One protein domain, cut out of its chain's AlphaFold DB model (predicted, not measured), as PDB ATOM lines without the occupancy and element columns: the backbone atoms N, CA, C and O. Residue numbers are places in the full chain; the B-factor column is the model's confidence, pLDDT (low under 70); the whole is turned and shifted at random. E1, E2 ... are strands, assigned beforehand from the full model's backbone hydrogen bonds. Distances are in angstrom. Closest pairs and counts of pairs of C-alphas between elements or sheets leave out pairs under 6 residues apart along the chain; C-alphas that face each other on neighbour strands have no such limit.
ATOM      1  N   LEU A  49     206.557 184.586 142.682       89.56
ATOM      2  CA  LEU A  49     207.899 183.997 142.785       89.56
ATOM      3  C   LEU A  49     208.287 183.571 144.217       89.56
ATOM      4  O   LEU A  49     209.359 183.017 144.429       89.56
ATOM      5  N   SER A  50     207.427 183.836 145.201       86.38
ATOM      6  CA  SER A  50     207.552 183.347 146.577       86.38
ATOM      7  C   SER A  50     206.689 182.113 146.857       86.38
ATOM      8  O   SER A  50     206.863 181.479 147.894       86.38
ATOM      9  N   LEU A  51     205.765 181.767 145.956       91.50
ATOM     10  CA  LEU A  51     204.829 180.655 146.102       91.50
ATOM     11  C   LEU A  51     205.056 179.605 145.011       91.50
ATOM     12  O   LEU A  51     205.654 179.874 143.971       91.50
ATOM     13  N   LEU A  52     204.567 178.397 145.274       91.81
ATOM     14  CA  LEU A  52     204.653 177.252 144.373       91.81
ATOM     15  C   LEU A  52     203.249 176.704 144.107       91.81
ATOM     16  O   LEU A  52     202.326 176.907 144.897       91.81
ATOM     17  N   SER A  53     203.088 175.972 143.015       93.06
ATOM     18  CA  SER A  53     201.875 175.259 142.643       93.06
ATOM     19  C   SER A  53     202.257 173.849 142.199       93.06
ATOM     20  O   SER A  53     202.860 173.665 141.150       93.06
ATOM     21  N   GLN A  54     201.915 172.846 143.015       91.88
ATOM     22  CA  GLN A  54     202.196 171.426 142.748       91.88
ATOM     23  C   GLN A  54     203.655 171.147 142.317       91.88
ATOM     24  O   GLN A  54     203.868 170.613 141.233       91.88
ATOM     25  N   PRO A  55     204.683 171.516 143.103       91.50
ATOM     26  CA  PRO A  55     206.069 171.253 142.719       91.50
ATOM     27  C   PRO A  55     206.360 169.742 142.662       91.50
ATOM     28  O   PRO A  55     205.921 168.999 143.537       91.50
ATOM     29  N   ILE A  56     207.116 169.291 141.654       91.62
ATOM     30  CA  ILE A  56     207.352 167.852 141.377       91.62
ATOM     31  C   ILE A  56     208.809 167.404 141.546       91.62
ATOM     32  O   ILE A  56     209.117 166.224 141.402       91.62
ATOM     33  N   GLY A  57     209.726 168.318 141.861       90.00
ATOM     34  CA  GLY A  57     211.131 167.970 142.040       90.00
ATOM     35  C   GLY A  57     211.990 169.139 142.494       90.00
ATOM     36  O   GLY A  57     211.626 170.305 142.315       90.00
ATOM     37  N   MET A  58     213.143 168.809 143.073       92.56
ATOM     38  CA  MET A  58     214.144 169.776 143.502       92.56
ATOM     39  C   MET A  58     215.564 169.248 143.281       92.56
ATOM     40  O   MET A  58     215.813 168.049 143.398       92.56
ATOM     41  N   TYR A  59     216.494 170.154 142.994       94.62
ATOM     42  CA  TYR A  59     217.921 169.879 142.877       94.62
ATOM     43  C   TYR A  59     218.709 170.896 143.698       94.62
ATOM     44  O   TYR A  59     218.482 172.099 143.572       94.62
ATOM     45  N   TYR A  60     219.622 170.415 144.539       93.56
ATOM     46  CA  TYR A  60     220.477 171.255 145.372       93.56
ATOM     47  C   TYR A  60     221.910 171.248 144.844       93.56
ATOM     48  O   TYR A  60     222.582 170.216 144.847       93.56
ATOM     49  N   ASP A  61     222.375 172.418 144.425       93.25
ATOM     50  CA  ASP A  61     223.755 172.688 144.056       93.25
ATOM     51  C   ASP A  61     224.482 173.284 145.269       93.25
ATOM     52  O   ASP A  61     224.437 174.489 145.528       93.25
ATOM     53  N   GLY A  62     225.114 172.404 146.047       92.75
ATOM     54  CA  GLY A  62     225.838 172.763 147.266       92.75
ATOM     55  C   GLY A  62     226.969 173.776 147.051       92.75
ATOM     56  O   GLY A  62     226.984 174.783 147.759       92.75
ATOM     57  N   PRO A  63     227.892 173.560 146.092       93.81
ATOM     58  CA  PRO A  63     228.980 174.496 145.807       93.81
ATOM     59  C   PRO A  63     228.521 175.925 145.511       93.81
ATOM     60  O   PRO A  63     229.156 176.871 145.970       93.81
ATOM     61  N   ASN A  64     227.413 176.087 144.781       91.50
ATOM     62  CA  ASN A  64     226.878 177.407 144.448       91.50
ATOM     63  C   ASN A  64     225.780 177.875 145.408       91.50
ATOM     64  O   ASN A  64     225.267 178.983 145.246       91.50
ATOM     65  N   THR A  65     225.420 177.076 146.420       93.12
ATOM     66  CA  THR A  65     224.320 177.334 147.371       93.12
ATOM     67  C   THR A  65     222.995 177.658 146.670       93.12
ATOM     68  O   THR A  65     222.249 178.554 147.071       93.12
ATOM     69  N   ILE A  66     222.715 176.940 145.584       92.75
ATOM     70  CA  ILE A  66     221.531 177.139 144.751       92.75
ATOM     71  C   ILE A  66     220.574 175.969 144.945       92.75
ATOM     72  O   ILE A  66     220.977 174.808 144.967       92.75
ATOM     73  N   LEU A  67     219.284 176.276 145.026       92.38
ATOM     74  CA  LEU A  67     218.228 175.287 144.907       92.38
ATOM     75  C   LEU A  67     217.416 175.538 143.638       92.38
ATOM     76  O   LEU A  67     216.925 176.641 143.415       92.38
ATOM     77  N   ILE A  68     217.239 174.501 142.832       93.81
ATOM     78  CA  ILE A  68     216.392 174.513 141.645       93.81
ATOM     79  C   ILE A  68     215.127 173.715 141.954       93.81
ATOM     80  O   ILE A  68     215.217 172.612 142.487       93.81
ATOM     81  N   VAL A  69     213.955 174.253 141.625       92.88
ATOM     82  CA  VAL A  69     212.654 173.617 141.878       92.88
ATOM     83  C   VAL A  69     211.827 173.593 140.597       92.88
ATOM     84  O   VAL A  69     211.689 174.611 139.915       92.88
ATOM     85  N   GLY A  70     211.256 172.429 140.287       92.06
ATOM     86  CA  GLY A  70     210.271 172.267 139.220       92.06
ATOM     87  C   GLY A  70     208.872 172.595 139.735       92.06
ATOM     88  O   GLY A  70     208.267 171.786 140.437       92.06
ATOM     89  N   ASP A  71     208.363 173.774 139.386       92.69
ATOM     90  CA  ASP A  71     207.069 174.301 139.823       92.69
ATOM     91  C   ASP A  71     205.989 173.989 138.770       92.69
ATOM     92  O   ASP A  71     205.612 174.836 137.951       92.69
ATOM     93  N   TYR A  72     205.563 172.720 138.734       90.56
ATOM     94  CA  TYR A  72     204.787 172.126 137.636       90.56
ATOM     95  C   TYR A  72     203.444 172.813 137.389       90.56
ATOM     96  O   TYR A  72     203.130 173.144 136.246       90.56
ATOM     97  N   GLY A  73     202.681 173.115 138.438       91.06
ATOM     98  CA  GLY A  73     201.391 173.796 138.308       91.06
ATOM     99  C   GLY A  73     201.510 175.187 137.679       91.06
ATOM    100  O   GLY A  73     200.559 175.661 137.066       91.06
ATOM    101  N   ASN A  74     202.692 175.805 137.755       91.12
ATOM    102  CA  ASN A  74     203.008 177.086 137.119       91.12
ATOM    103  C   ASN A  74     203.844 176.947 135.831       91.12
ATOM    104  O   ASN A  74     204.226 177.961 135.247       91.12
ATOM    105  N   GLN A  75     204.143 175.718 135.389       90.81
ATOM    106  CA  GLN A  75     204.925 175.410 134.183       90.81
ATOM    107  C   GLN A  75     206.248 176.191 134.101       90.81
ATOM    108  O   GLN A  75     206.575 176.817 133.085       90.81
ATOM    109  N   ARG A  76     207.010 176.198 135.199       92.19
ATOM    110  CA  ARG A  76     208.280 176.931 135.299       92.19
ATOM    111  C   ARG A  76     209.319 176.187 136.132       92.19
ATOM    112  O   ARG A  76     208.978 175.390 137.005       92.19
ATOM    113  N   ILE A  77     210.588 176.496 135.885       91.62
ATOM    114  CA  ILE A  77     211.712 176.107 136.741       91.62
ATOM    115  C   ILE A  77     212.203 177.355 137.463       91.62
ATOM    116  O   ILE A  77     212.526 178.369 136.834       91.62
ATOM    117  N   LEU A  78     212.248 177.264 138.787       93.12
ATOM    118  CA  LEU A  78     212.692 178.329 139.671       93.12
ATOM    119  C   LEU A  78     214.071 178.019 140.239       93.12
ATOM    120  O   LEU A  78     214.363 176.878 140.584       93.12
ATOM    121  N   GLN A  79     214.880 179.061 140.386       93.06
ATOM    122  CA  GLN A  79     216.159 179.043 141.075       93.06
ATOM    123  C   GLN A  79     216.080 179.919 142.330       93.06
ATOM    124  O   GLN A  79     215.703 181.091 142.254       93.06
ATOM    125  N   PHE A  80     216.488 179.367 143.467       91.56
ATOM    126  CA  PHE A  80     216.584 180.036 144.760       91.56
ATOM    127  C   PHE A  80     218.046 180.094 145.199       91.56
ATOM    128  O   PHE A  80     218.753 179.089 145.153       91.56
ATOM    129  N   SER A  81     218.492 181.265 145.648       90.38
ATOM    130  CA  SER A  81     219.802 181.427 146.283       90.38
ATOM    131  C   SER A  81     219.661 181.229 147.786       90.38
ATOM    132  O   SER A  81     218.913 181.956 148.438       90.38
ATOM    133  N   LEU A  82     220.394 180.274 148.354       88.06
ATOM    134  CA  LEU A  82     220.383 180.024 149.797       88.06
ATOM    135  C   LEU A  82     221.318 180.964 150.569       88.06
ATOM    136  O   LEU A  82     221.210 181.054 151.788       88.06
ATOM    137  N   ASN A  83     222.174 181.725 149.875       87.88
ATOM    138  CA  ASN A  83     222.959 182.805 150.489       87.88
ATOM    139  C   ASN A  83     222.083 183.957 150.993       87.88
ATOM    140  O   ASN A  83     222.486 184.707 151.879       87.88
ATOM    141  N   ASN A  84     220.895 184.125 150.410       83.00
ATOM    142  CA  ASN A  84     219.927 185.122 150.835       83.00
ATOM    143  C   ASN A  84     218.515 184.520 150.751       83.00
ATOM    144  O   ASN A  84     217.815 184.739 149.763       83.00
ATOM    145  N   PRO A  85     218.089 183.768 151.781       72.00
ATOM    146  CA  PRO A  85     216.822 183.038 151.775       72.00
ATOM    147  C   PRO A  85     215.579 183.942 151.754       72.00
ATOM    148  O   PRO A  85     214.479 183.456 151.525       72.00
ATOM    149  N   SER A  86     215.744 185.252 151.958       74.56
ATOM    150  CA  SER A  86     214.683 186.253 151.787       74.56
ATOM    151  C   SER A  86     214.551 186.740 150.338       74.56
ATOM    152  O   SER A  86     213.666 187.543 150.038       74.56
ATOM    153  N   SER A  87     215.444 186.313 149.440       77.38
ATOM    154  CA  SER A  87     215.412 186.697 148.031       77.38
ATOM    155  C   SER A  87     214.334 185.943 147.272       77.38
ATOM    156  O   SER A  87     214.111 184.749 147.453       77.38
ATOM    157  N   VAL A  88     213.685 186.670 146.372       83.38
ATOM    158  CA  VAL A  88     212.660 186.143 145.482       83.38
ATOM    159  C   VAL A  88     213.293 185.186 144.462       83.38
ATOM    160  O   VAL A  88     214.416 185.413 144.010       83.38
ATOM    161  N   ALA A  89     212.581 184.118 144.089       90.25
ATOM    162  CA  ALA A  89     213.058 183.162 143.094       90.25
ATOM    163  C   ALA A  89     213.327 183.816 141.732       90.25
ATOM    164  O   ALA A  89     212.640 184.758 141.337       90.25
ATOM    165  N   THR A  90     214.257 183.250 140.968       92.00
ATOM    166  CA  THR A  90     214.462 183.601 139.556       92.00
ATOM    167  C   THR A  90     213.889 182.508 138.661       92.00
ATOM    168  O   THR A  90     214.135 181.327 138.895       92.00
ATOM    169  N   VAL A  91     213.136 182.881 137.624       91.62
ATOM    170  CA  VAL A  91     212.698 181.931 136.591       91.62
ATOM    171  C   VAL A  91     213.874 181.657 135.660       91.62
ATOM    172  O   VAL A  91     214.381 182.586 135.036       91.62
ATOM    173  N   ILE A  92     214.291 180.397 135.554       91.25
ATOM    174  CA  ILE A  92     215.398 179.987 134.672       91.25
ATOM    175  C   ILE A  92     214.929 179.180 133.454       91.25
ATOM    176  O   ILE A  92     215.687 179.022 132.502       91.25
ATOM    177  N   ALA A  93     213.677 178.709 133.453       88.69
ATOM    178  CA  ALA A  93     213.010 178.136 132.282       88.69
ATOM    179  C   ALA A  93     211.475 178.166 132.428       88.69
ATOM    180  O   ALA A  93     210.949 178.117 133.543       88.69
ATOM    181  N   GLY A  94     210.755 178.183 131.302       88.50
ATOM    182  CA  GLY A  94     209.288 178.122 131.253       88.50
ATOM    183  C   GLY A  94     208.589 179.465 131.478       88.50
ATOM    184  O   GLY A  94     209.052 180.502 131.010       88.50
ATOM    185  N   SER A  95     207.452 179.440 132.181       83.81
ATOM    186  CA  SER A  95     206.587 180.596 132.487       83.81
ATOM    187  C   SER A  95     205.751 181.164 131.325       83.81
ATOM    188  O   SER A  95     205.001 182.114 131.547       83.81
ATOM    189  N   ASN A  96     205.797 180.569 130.127       84.50
ATOM    190  CA  ASN A  96     204.876 180.877 129.013       84.50
ATOM    191  C   ASN A  96     203.879 179.736 128.736       84.50
ATOM    192  O   ASN A  96     203.413 179.550 127.608       84.50
ATOM    193  N   GLY A  97     203.579 178.959 129.777       80.19
ATOM    194  CA  GLY A  97     202.714 177.788 129.718       80.19
ATOM    195  C   GLY A  97     203.411 176.511 129.237       80.19
ATOM    196  O   GLY A  97     204.589 176.518 128.862       80.19
ATOM    197  N   ALA A  98     202.656 175.411 129.256       78.56
ATOM    198  CA  ALA A  98     203.080 174.132 128.695       78.56
ATOM    199  C   ALA A  98     203.172 174.196 127.163       78.56
ATOM    200  O   ALA A  98     202.259 174.676 126.489       78.56
ATOM    201  N   GLY A  99     204.266 173.680 126.606       78.06
ATOM    202  CA  GLY A  99     204.443 173.548 125.163       78.06
ATOM    203  C   GLY A  99     205.886 173.261 124.763       78.06
ATOM    204  O   GLY A  99     206.762 173.123 125.616       78.06
ATOM    205  N   CYS A 100     206.112 173.166 123.453       77.31
ATOM    206  CA  CYS A 100     207.403 172.795 122.859       77.31
ATOM    207  C   CYS A 100     208.166 173.990 122.264       77.31
ATOM    208  O   CYS A 100     209.201 173.802 121.629       77.31
ATOM    209  N   ASN A 101     207.644 175.214 122.407       75.88
ATOM    210  CA  ASN A 101     208.351 176.410 121.961       75.88
ATOM    211  C   ASN A 101     209.567 176.681 122.856       75.88
ATOM    212  O   ASN A 101     209.565 176.332 124.032       75.88
ATOM    213  N   LEU A 102     210.579 177.373 122.322       72.31
ATOM    214  CA  LEU A 102     211.822 177.692 123.046       72.31
ATOM    215  C   LEU A 102     211.601 178.439 124.372       72.31
ATOM    216  O   LEU A 102     212.455 178.401 125.251       72.31
ATOM    217  N   ASN A 103     210.469 179.130 124.513       72.31
ATOM    218  CA  ASN A 103     210.095 179.880 125.707       72.31
ATOM    219  C   ASN A 103     209.031 179.175 126.571       72.31
ATOM    220  O   ASN A 103     208.557 179.768 127.538       72.31
ATOM    221  N   GLN A 104     208.634 177.945 126.240       78.94
ATOM    222  CA  GLN A 104     207.632 177.161 126.964       78.94
ATOM    223  C   GLN A 104     208.279 175.972 127.674       78.94
ATOM    224  O   GLN A 104     209.344 175.502 127.280       78.94
ATOM    225  N   LEU A 105     207.637 175.495 128.741       74.44
ATOM    226  CA  LEU A 105     208.095 174.317 129.471       74.44
ATOM    227  C   LEU A 105     206.928 173.358 129.676       74.44
ATOM    228  O   LEU A 105     206.035 173.623 130.478       74.44
ATOM    229  N   SER A 106     206.963 172.226 128.977       67.38
ATOM    230  CA  SER A 106     206.122 171.071 129.290       67.38
ATOM    231  C   SER A 106     206.934 170.075 130.110       67.38
ATOM    232  O   SER A 106     207.741 169.327 129.565       67.38
ATOM    233  N   VAL A 107     206.740 170.077 131.424       59.97
ATOM    234  CA  VAL A 107     207.200 168.990 132.298       59.97
ATOM    235  C   VAL A 107     206.080 167.953 132.339       59.97
ATOM    236  O   VAL A 107     204.974 168.302 132.736       59.97
ATOM    237  N   ALA A 108     206.333 166.748 131.824       54.53
ATOM    238  CA  ALA A 108     205.398 165.618 131.810       54.53
ATOM    239  C   ALA A 108     205.669 164.668 132.981       54.53
ATOM    240  O   ALA A 108     206.853 164.575 133.381       54.53
TER     241      ALA A 108
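This is residues 49 to 108 of the 108 residues of the protein "Hypothetical protein" of Adineta steineri (UniProt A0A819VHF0). One strongly twisted sheet of four strands, strung side by side in chain order, makes the body; residues 49 to 54 pass over one face of it, and an irregular tail, residues 95 to 108, loops at one end. The strands form a meander, E1 E2 E3 E4, each the antiparallel neighbour of the one before. The 60 printed residues hold these four strands and no named helix; the class is all strand, though strands take 24 of the 60. The whole is compact, with a radius of gyration of the C-alphas of 11.6 A, and its outline is elongated, 33 by 21 by 18 A.

Begin with edge strand E1, residues 55 to 61, and its hairpin with E2, residues 66 to 71: they are antiparallel at 166 degrees, and N 59 and O 68 are 2.8 A apart, within hydrogen-bond range. Next find E3, residues 76 to 81, a hairpin with E2 at 156 degrees, where N 80 and O 67 are 2.8 A apart. Edge strand E4, residues 90 to 94, is a hairpin with E3 at 159 degrees; look at N 79 and O 90, 2.8 A apart. E1 and E4 are apart.

Find C-alpha 55 at (206.069, 171.253, 142.719); from there E1 runs 17.8 A to C-alpha 61. E2 spans 15.5 A and E3 16.5 A. E4 runs 11.2 A to C-alpha 94 at (209.288, 178.122, 131.253).

The farthest C-alphas, Asn 83 and Cys 100, are 33.3 A apart. The printed part has no cut and no long link between strands. Its mean pLDDT is 86.4; residues 106 to 108 are under 70.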